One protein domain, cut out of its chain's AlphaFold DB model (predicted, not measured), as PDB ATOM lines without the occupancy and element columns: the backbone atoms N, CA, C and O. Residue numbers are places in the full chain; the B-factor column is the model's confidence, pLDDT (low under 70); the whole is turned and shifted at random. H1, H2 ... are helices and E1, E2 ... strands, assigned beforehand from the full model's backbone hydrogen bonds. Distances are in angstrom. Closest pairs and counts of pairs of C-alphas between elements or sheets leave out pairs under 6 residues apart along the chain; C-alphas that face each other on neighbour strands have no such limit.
ATOM      1  N   MET A   1     501.318 457.463 440.186       57.03
ATOM      2  CA  MET A   1     502.718 457.132 440.535       57.03
ATOM      3  C   MET A   1     503.598 458.371 440.343       57.03
ATOM      4  O   MET A   1     503.866 458.736 439.205       57.03
ATOM      5  N   GLN A   2     503.996 459.060 441.418       53.62
ATOM      6  CA  GLN A   2     504.981 460.156 441.352       53.62
ATOM      7  C   GLN A   2     506.404 459.564 441.364       53.62
ATOM      8  O   GLN A   2     506.683 458.683 442.175       53.62
ATOM      9  N   LYS A   3     507.287 460.011 440.459       56.28
ATOM     10  CA  LYS A   3     508.716 459.643 440.429       56.28
ATOM     11  C   LYS A   3     509.541 460.798 440.987       56.28
ATOM     12  O   LYS A   3     509.485 461.889 440.426       56.28
ATOM     13  N   LEU A   4     510.339 460.549 442.022       64.25
ATOM     14  CA  LEU A   4     511.400 461.452 442.462       64.25
ATOM     15  C   LEU A   4     512.752 460.787 442.170       64.25
ATOM     16  O   LEU A   4     512.925 459.613 442.457       64.25
ATOM     17  N   PHE A   5     513.668 461.549 441.563       63.22
ATOM     18  CA  PHE A   5     515.093 461.254 441.330       63.22
ATOM     19  C   PHE A   5     515.466 459.879 440.734       63.22
ATOM     20  O   PHE A   5     515.212 458.823 441.300       63.22
ATOM     21  N   ALA A   6     516.168 459.888 439.594       74.56
ATOM     22  CA  ALA A   6     516.669 458.671 438.956       74.56
ATOM     23  C   ALA A   6     518.200 458.567 439.051       74.56
ATOM     24  O   ALA A   6     518.915 459.386 438.474       74.56
ATOM     25  N   GLY A   7     518.701 457.539 439.740       90.69
ATOM     26  CA  GLY A   7     520.114 457.157 439.724       90.69
ATOM     27  C   GLY A   7     520.382 456.161 438.597       90.69
ATOM     28  O   GLY A   7     519.694 455.144 438.505       90.69
ATOM     29  N   CYS A   8     521.366 456.441 437.736       94.44
ATOM     30  CA  CYS A   8     521.766 455.559 436.637       94.44
ATOM     31  C   CYS A   8     523.156 454.978 436.898       94.44
ATOM     32  O   CYS A   8     524.114 455.715 437.132       94.44
ATOM     33  N   PHE A   9     523.264 453.659 436.807       95.88
ATOM     34  CA  PHE A   9     524.490 452.914 437.050       95.88
ATOM     35  C   PHE A   9     524.891 452.189 435.775       95.88
ATOM     36  O   PHE A   9     524.061 451.567 435.109       95.88
ATOM     37  N   VAL A  10     526.173 452.271 435.427       97.00
ATOM     38  CA  VAL A  10     526.701 451.742 434.167       97.00
ATOM     39  C   VAL A  10     527.839 450.768 434.431       97.00
ATOM     40  O   VAL A  10     528.725 451.024 435.243       97.00
ATOM     41  N   THR A  11     527.865 449.667 433.688       96.69
ATOM     42  CA  THR A  11     529.021 448.771 433.630       96.69
ATOM     43  C   THR A  11     529.831 449.080 432.389       96.69
ATOM     44  O   THR A  11     529.316 449.076 431.267       96.69
ATOM     45  N   ARG A  12     531.126 449.322 432.591       96.06
ATOM     46  CA  ARG A  12     532.087 449.581 431.522       96.06
ATOM     47  C   ARG A  12     533.035 448.403 431.344       96.06
ATOM     48  O   ARG A  12     533.500 447.822 432.317       96.06
ATOM     49  N   ARG A  13     533.364 448.088 430.093       94.19
ATOM     50  CA  ARG A  13     534.413 447.133 429.722       94.19
ATOM     51  C   ARG A  13     535.234 447.720 428.579       94.19
ATOM     52  O   ARG A  13     534.680 448.048 427.533       94.19
ATOM     53  N   GLY A  14     536.540 447.895 428.792       92.38
ATOM     54  CA  GLY A  14     537.429 448.514 427.798       92.38
ATOM     55  C   GLY A  14     536.957 449.904 427.350       92.38
ATOM     56  O   GLY A  14     536.896 450.180 426.158       92.38
ATOM     57  N   GLY A  15     536.499 450.736 428.291       93.69
ATOM     58  CA  GLY A  15     535.988 452.087 428.011       93.69
ATOM     59  C   GLY A  15     534.579 452.155 427.407       93.69
ATOM     60  O   GLY A  15     533.991 453.234 427.365       93.69
ATOM     61  N   ARG A  16     533.984 451.029 426.995       95.19
ATOM     62  CA  ARG A  16     532.623 450.982 426.434       95.19
ATOM     63  C   ARG A  16     531.601 450.585 427.488       95.19
ATOM     64  O   ARG A  16     531.860 449.696 428.295       95.19
ATOM     65  N   ILE A  17     530.433 451.221 427.467       96.50
ATOM     66  CA  ILE A  17     529.293 450.816 428.297       96.50
ATOM     67  C   ILE A  17     528.709 449.535 427.699       96.50
ATOM     68  O   ILE A  17     528.353 449.506 426.525       96.50
ATOM     69  N   VAL A  18     528.634 448.477 428.504       97.31
ATOM     70  CA  VAL A  18     528.137 447.151 428.085       97.31
ATOM     71  C   VAL A  18     526.826 446.764 428.767       97.31
ATOM     72  O   VAL A  18     526.207 445.764 428.414       97.31
ATOM     73  N   GLY A  19     526.377 447.564 429.729       97.06
ATOM     74  CA  GLY A  19     525.091 447.414 430.386       97.06
ATOM     75  C   GLY A  19     524.848 448.548 431.369       97.06
ATOM     76  O   GLY A  19     525.786 449.241 431.769       97.06
ATOM     77  N   TYR A  20     523.587 448.758 431.719       97.19
ATOM     78  CA  TYR A  20     523.186 449.768 432.685       97.19
ATOM     79  C   TYR A  20     521.836 449.434 433.312       97.19
ATOM     80  O   TYR A  20     521.036 448.681 432.744       97.19
ATOM     81  N   TYR A  21     521.573 450.043 434.462       97.12
ATOM     82  CA  TYR A  21     520.254 450.071 435.070       97.12
ATOM     83  C   TYR A  21     519.969 451.436 435.698       97.12
ATOM     84  O   TYR A  21     520.884 452.211 435.976       97.12
ATOM     85  N   ALA A  22     518.687 451.732 435.896       95.25
ATOM     86  CA  ALA A  22     518.241 452.980 436.496       95.25
ATOM     87  C   ALA A  22     517.215 452.724 437.603       95.25
ATOM     88  O   ALA A  22     516.191 452.071 437.368       95.25
ATOM     89  N   LEU A  23     517.481 453.275 438.783       94.69
ATOM     90  CA  LEU A  23     516.615 453.214 439.958       94.69
ATOM     91  C   LEU A  23     515.954 454.570 440.188       94.69
ATOM     92  O   LEU A  23     516.583 455.606 439.985       94.69
ATOM     93  N   SER A  24     514.695 454.573 440.611       93.56
ATOM     94  CA  SER A  24     513.994 455.788 441.041       93.56
ATOM     95  C   SER A  24     513.158 455.516 442.278       93.56
ATOM     96  O   SER A  24     512.639 454.409 442.424       93.56
ATOM     97  N   THR A  25     512.986 456.510 443.143       91.50
ATOM     98  CA  THR A  25     512.073 456.390 444.282       91.50
ATOM     99  C   THR A  25     510.660 456.790 443.867       91.50
ATOM    100  O   THR A  25     510.441 457.634 442.989       91.50
ATOM    101  N   GLY A  26     509.670 456.135 444.464       90.31
ATOM    102  CA  GLY A  26     508.270 456.428 444.209       90.31
ATOM    103  C   GLY A  26     507.354 455.847 445.272       90.31
ATOM    104  O   GLY A  26     507.795 455.252 446.254       90.31
ATOM    105  N   ALA A  27     506.058 456.022 445.051       90.56
ATOM    106  CA  ALA A  27     505.020 455.465 445.902       90.56
ATOM    107  C   ALA A  27     503.876 454.915 445.041       90.56
ATOM    108  O   ALA A  27     503.551 455.475 443.981       90.56
ATOM    109  N   VAL A  28     503.294 453.804 445.485       89.56
ATOM    110  CA  VAL A  28     502.181 453.113 444.828       89.56
ATOM    111  C   VAL A  28     500.966 453.121 445.748       89.56
ATOM    112  O   VAL A  28     501.084 452.864 446.945       89.56
ATOM    113  N   SER A  29     499.803 453.471 445.199       90.19
ATOM    114  CA  SER A  29     498.567 453.490 445.977       90.19
ATOM    115  C   SER A  29     498.151 452.069 446.335       90.19
ATOM    116  O   SER A  29     498.466 451.119 445.608       90.19
ATOM    117  N   HIS A  30     497.375 451.907 447.403       88.94
ATOM    118  CA  HIS A  30     496.763 450.615 447.672       88.94
ATOM    119  C   HIS A  30     495.956 450.132 446.477       88.94
ATOM    120  O   HIS A  30     496.147 448.984 446.109       88.94
ATOM    121  N   ALA A  31     495.156 450.972 445.814       88.25
ATOM    122  CA  ALA A  31     494.324 450.575 444.672       88.25
ATOM    123  C   ALA A  31     495.091 449.837 443.554       88.25
ATOM    124  O   ALA A  31     494.528 448.919 442.955       88.25
ATOM    125  N   ASP A  32     496.376 450.145 443.363       86.62
ATOM    126  CA  ASP A  32     497.232 449.575 442.315       86.62
ATOM    127  C   ASP A  32     498.027 448.321 442.759       86.62
ATOM    128  O   ASP A  32     498.635 447.639 441.933       86.62
ATOM    129  N   CYS A  33     498.037 447.979 444.054       83.56
ATOM    130  CA  CYS A  33     498.807 446.853 444.610       83.56
ATOM    131  C   CYS A  33     498.010 445.541 444.646       83.56
ATOM    132  O   CYS A  33     496.796 445.560 444.787       83.56
ATOM    133  N   THR A  34     498.640 444.364 444.632       84.25
ATOM    134  CA  THR A  34     497.897 443.112 444.906       84.25
ATOM    135  C   THR A  34     497.687 442.916 446.414       84.25
ATOM    136  O   THR A  34     498.471 443.404 447.230       84.25
ATOM    137  N   GLY A  35     496.627 442.203 446.817       78.25
ATOM    138  CA  GLY A  35     496.207 442.109 448.227       78.25
ATOM    139  C   GLY A  35     497.276 441.588 449.200       78.25
ATOM    140  O   GLY A  35     497.289 441.989 450.361       78.25
ATOM    141  N   LYS A  36     498.225 440.765 448.726       80.38
ATOM    142  CA  LYS A  36     499.360 440.292 449.540       80.38
ATOM    143  C   LYS A  36     500.322 441.414 449.939       80.38
ATOM    144  O   LYS A  36     500.900 441.333 451.014       80.38
ATOM    145  N   PHE A  37     500.474 442.442 449.104       78.25
ATOM    146  CA  PHE A  37     501.353 443.579 449.386       78.25
ATOM    147  C   PHE A  37     500.674 444.656 450.238       78.25
ATOM    148  O   PHE A  37     501.361 445.346 450.971       78.25
ATOM    149  N   ARG A  38     499.339 444.775 450.208       81.44
ATOM    150  CA  ARG A  38     498.604 445.817 450.958       81.44
ATOM    151  C   ARG A  38     498.470 445.537 452.460       81.44
ATOM    152  O   ARG A  38     498.202 446.444 453.240       81.44
ATOM    153  N   ARG A  39     498.554 444.269 452.880       82.31
ATOM    154  CA  ARG A  39     498.238 443.884 454.265       82.31
ATOM    155  C   ARG A  39     499.261 444.498 455.228       82.31
ATOM    156  O   ARG A  39     500.441 444.189 455.129       82.31
ATOM    157  N   ASN A  40     498.785 445.309 456.174       84.88
ATOM    158  CA  ASN A  40     499.592 446.015 457.180       84.88
ATOM    159  C   ASN A  40     500.616 447.020 456.608       84.88
ATOM    160  O   ASN A  40     501.609 447.307 457.271       84.88
ATOM    161  N   MET A  41     500.390 447.550 455.401       87.31
ATOM    162  CA  MET A  41     501.273 448.541 454.776       87.31
ATOM    163  C   MET A  41     500.629 449.939 454.739       87.31
ATOM    164  O   MET A  41     499.400 450.040 454.721       87.31
ATOM    165  N   PRO A  42     501.433 451.020 454.770       85.44
ATOM    166  CA  PRO A  42     500.935 452.388 454.643       85.44
ATOM    167  C   PRO A  42     500.436 452.671 453.219       85.44
ATOM    168  O   PRO A  42     500.987 452.145 452.254       85.44
ATOM    169  N   ASP A  43     499.437 453.549 453.089       88.06
ATOM    170  CA  ASP A  43     498.936 454.040 451.799       88.06
ATOM    171  C   ASP A  43     499.312 455.526 451.625       88.06
ATOM    172  O   ASP A  43     498.861 456.351 452.424       88.06
ATOM    173  N   PRO A  44     500.135 455.902 450.626       88.12
ATOM    174  CA  PRO A  44     500.724 455.051 449.591       88.12
ATOM    175  C   PRO A  44     501.976 454.291 450.068       88.12
ATOM    176  O   PRO A  44     502.775 454.791 450.860       88.12
ATOM    177  N   MET A  45     502.184 453.090 449.523       89.62
ATOM    178  CA  MET A  45     503.324 452.236 449.858       89.62
ATOM    179  C   MET A  45     504.606 452.765 449.196       89.62
ATOM    180  O   MET A  45     504.616 452.940 447.969       89.62
ATOM    181  N   PRO A  46     505.702 452.990 449.946       89.44
ATOM    182  CA  PRO A  46     506.970 453.413 449.363       89.44
ATOM    183  C   PRO A  46     507.593 452.272 448.552       89.44
ATOM    184  O   PRO A  46     507.622 451.122 448.989       89.44
ATOM    185  N   VAL A  47     508.103 452.589 447.363       90.38
ATOM    186  CA  VAL A  47     508.735 451.620 446.461       90.38
ATOM    187  C   VAL A  47     509.973 452.204 445.791       90.38
ATOM    188  O   VAL A  47     510.084 453.408 445.558       90.38
ATOM    189  N   ILE A  48     510.885 451.315 445.405       93.12
ATOM    190  CA  ILE A  48     511.979 451.632 444.490       93.12
ATOM    191  C   ILE A  48     511.665 450.993 443.141       93.12
ATOM    192  O   ILE A  48     511.409 449.794 443.040       93.12
ATOM    193  N   LEU A  49     511.669 451.807 442.089       93.06
ATOM    194  CA  LEU A  49     511.405 451.369 440.730       93.06
ATOM    195  C   LEU A  49     512.714 451.068 440.004       93.06
ATOM    196  O   LEU A  49     513.489 451.980 439.706       93.06
ATOM    197  N   LEU A  50     512.888 449.814 439.588       94.88
ATOM    198  CA  LEU A  50     513.830 449.459 438.529       94.88
ATOM    199  C   LEU A  50     513.261 449.905 437.177       94.88
ATOM    200  O   LEU A  50     512.592 449.160 436.468       94.88
ATOM    201  N   SER A  51     513.490 451.172 436.848       93.94
ATOM    202  CA  SER A  51     512.885 451.834 435.688       93.94
ATOM    203  C   SER A  51     513.440 451.342 434.354       93.94
ATOM    204  O   SER A  51     512.746 451.378 433.336       93.94
ATOM    205  N   ARG A  52     514.698 450.893 434.346       94.25
ATOM    206  CA  ARG A  52     515.339 450.310 433.173       94.25
ATOM    207  C   ARG A  52     516.451 449.362 433.589       94.25
ATOM    208  O   ARG A  52     517.185 449.647 434.528       94.25
ATOM    209  N   LEU A  53     516.602 448.283 432.830       96.62
ATOM    210  CA  LEU A  53     517.747 447.381 432.851       96.62
ATOM    211  C   LEU A  53     518.029 446.981 431.404       96.62
ATOM    212  O   LEU A  53     517.126 446.560 430.679       96.62
ATOM    213  N   SER A  54     519.254 447.178 430.933       96.88
ATOM    214  CA  SER A  54     519.611 446.900 429.541       96.88
ATOM    215  C   SER A  54     521.065 446.474 429.424       96.88
ATOM    216  O   SER A  54     521.935 446.966 430.138       96.88
ATOM    217  N   ILE A  55     521.323 445.544 428.507       97.75
ATOM    218  CA  ILE A  55     522.632 444.916 428.302       97.75
ATOM    219  C   ILE A  55     522.935 444.944 426.810       97.75
ATOM    220  O   ILE A  55     522.068 444.609 425.995       97.75
ATOM    221  N   ASP A  56     524.166 445.298 426.459       97.00
ATOM    222  CA  ASP A  56     524.657 445.236 425.088       97.00
ATOM    223  C   ASP A  56     524.485 443.823 424.510       97.00
ATOM    224  O   ASP A  56     524.815 442.824 425.155       97.00
ATOM    225  N   ARG A  57     523.988 443.726 423.271       95.94
ATOM    226  CA  ARG A  57     523.627 442.443 422.639       95.94
ATOM    227  C   ARG A  57     524.793 441.454 422.579       95.94
ATOM    228  O   ARG A  57     524.564 440.256 422.709       95.94
ATOM    229  N   LYS A  58     526.036 441.928 422.432       95.31
ATOM    230  CA  LYS A  58     527.235 441.068 422.378       95.31
ATOM    231  C   LYS A  58     527.618 440.505 423.753       95.31
ATOM    232  O   LYS A  58     528.399 439.559 423.832       95.31
ATOM    233  N   HIS A  59     527.063 441.071 424.824       94.25
ATOM    234  CA  HIS A  59     527.344 440.729 426.220       94.25
ATOM    235  C   HIS A  59     526.165 440.036 426.926       94.25
ATOM    236  O   HIS A  59     526.278 439.652 428.091       94.25
ATOM    237  N   GLN A  60     525.041 439.847 426.231       94.69
ATOM    238  CA  GLN A  60     523.885 439.108 426.736       94.69
ATOM    239  C   GLN A  60     524.185 437.609 426.905       94.69
ATOM    240  O   GLN A  60     525.108 437.074 426.294       94.69
ATOM    241  N   ARG A  61     523.379 436.929 427.736       93.56
ATOM    242  CA  ARG A  61     523.482 435.482 428.038       93.56
ATOM    243  C   ARG A  61     524.824 435.039 428.646       93.56
ATOM    244  O   ARG A  61     525.193 433.876 428.564       93.56
ATOM    245  N   ARG A  62     525.540 435.967 429.288       94.25
ATOM    246  CA  ARG A  62     526.808 435.720 430.003       94.25
ATOM    247  C   ARG A  62     526.723 436.046 431.501       94.25
ATOM    248  O   ARG A  62     527.717 436.432 432.099       94.25
ATOM    249  N   GLY A  63     525.520 436.026 432.079       94.88
ATOM    250  CA  GLY A  63     525.283 436.373 433.491       94.88
ATOM    251  C   GLY A  63     525.346 437.871 433.829       94.88
ATOM    252  O   GLY A  63     524.971 438.265 434.926       94.88
ATOM    253  N   LEU A  64     525.744 438.743 432.891       95.50
ATOM    254  CA  LEU A  64     525.869 440.185 433.157       95.50
ATOM    255  C   LEU A  64     524.548 440.830 433.610       95.50
ATOM    256  O   LEU A  64     524.554 441.675 434.496       95.50
ATOM    257  N   GLY A  65     523.416 440.416 433.037       95.62
ATOM    258  CA  GLY A  65     522.101 440.930 433.431       95.62
ATOM    259  C   GLY A  65     521.706 440.578 434.855       95.62
ATOM    260  O   GLY A  65     521.207 441.428 435.583       95.62
ATOM    261  N   GLU A  66     521.974 439.338 435.248       96.62
ATOM    262  CA  GLU A  66     521.724 438.849 436.600       96.62
ATOM    263  C   GLU A  66     522.608 439.575 437.614       96.62
ATOM    264  O   GLU A  66     522.115 440.031 438.641       96.62
ATOM    265  N   ASN A  67     523.889 439.767 437.294       96.44
ATOM    266  CA  ASN A  67     524.810 440.515 438.148       96.44
ATOM    267  C   ASN A  67     524.380 441.978 438.311       96.44
ATOM    268  O   ASN A  67     524.384 442.491 439.425       96.44
ATOM    269  N   LEU A  68     523.962 442.633 437.221       96.75
ATOM    270  CA  LEU A  68     523.424 443.994 437.270       96.75
ATOM    271  C   LEU A  68     522.142 444.077 438.102       96.75
ATOM    272  O   LEU A  68     521.973 445.013 438.874       96.75
ATOM    273  N   PHE A  69     521.247 443.101 437.961       96.81
ATOM    274  CA  PHE A  69     520.018 443.049 438.745       96.81
ATOM    275  C   PHE A  69     520.302 442.829 440.236       96.81
ATOM    276  O   PHE A  69     519.732 443.523 441.072       96.81
ATOM    277  N   ARG A  70     521.224 441.922 440.578       96.75
ATOM    278  CA  ARG A  70     521.665 441.705 441.963       96.75
ATOM    279  C   ARG A  70     522.268 442.966 442.576       96.75
ATOM    280  O   ARG A  70     521.910 443.307 443.697       96.75
ATOM    281  N   ASP A  71     523.127 443.673 441.840       96.38
ATOM    282  CA  ASP A  71     523.690 444.953 442.292       96.38
ATOM    283  C   ASP A  71     522.594 446.016 442.484       96.38
ATOM    284  O   ASP A  71     522.608 446.732 443.481       96.38
ATOM    285  N   ALA A  72     521.593 446.071 441.599       95.94
ATOM    286  CA  ALA A  72     520.458 446.982 441.748       95.94
ATOM    287  C   ALA A  72     519.625 446.694 443.012       95.94
ATOM    288  O   ALA A  72     519.271 447.627 443.729       95.94
ATOM    289  N   VAL A  73     519.348 445.418 443.310       95.56
ATOM    290  CA  VAL A  73     518.625 444.998 444.528       95.56
ATOM    291  C   VAL A  73     519.443 445.289 445.789       95.56
ATOM    292  O   VAL A  73     518.902 445.755 446.785       95.56
ATOM    293  N   ALA A  74     520.760 445.076 445.751       95.50
ATOM    294  CA  ALA A  74     521.637 445.382 446.882       95.50
ATOM    295  C   ALA A  74     521.692 446.885 447.217       95.50
ATOM    296  O   ALA A  74     522.047 447.247 448.334       95.50
TER     297      ALA A  74
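This is residues 1 to 74 of the 77 residues of the protein "Putative acetyltransferase" of Mycobacterium kansasii (UniProt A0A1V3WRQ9). A long, twisted ribbon of three antiparallel strands, order E1 - E2 - E3, has helix H2 packed over one face; short helix H1 lies beyond one end. The printed part has 74 residues, elements E1, E2, H1, E3, H2 along the chain, class mixed. It is loose, radius of gyration of the C-alphas 15.5 A, spanning 47 by 24 by 19 A.

E2, residues 16 to 28, is 35.6 A long; E1, residues 3 to 13, 30.5 A, begins at C-alpha (508.716, 459.643, 440.429); E3 is residues 45 to 55. H1 is residues 35 to 38; H2, residues 64 to 74, ends at C-alpha (521.637, 445.382, 446.882).

Within hydrogen-bond range are N 9 and O 21, 2.9 A, in the hairpin E1 and E2, and N 22 and O 52, 2.9 A, between E2 and E3. H2 is on the sheet, two layers, at a height of 8.4 A; its closest C-alphas to E2 are Leu 68 and Tyr 21, 7.2 A. Every O i to N i+4 pair in H2 is within range; H1, apart from H2, is too short for one.

The printed part has no cut and no long link; residues 1 to 5 are under pLDDT 70.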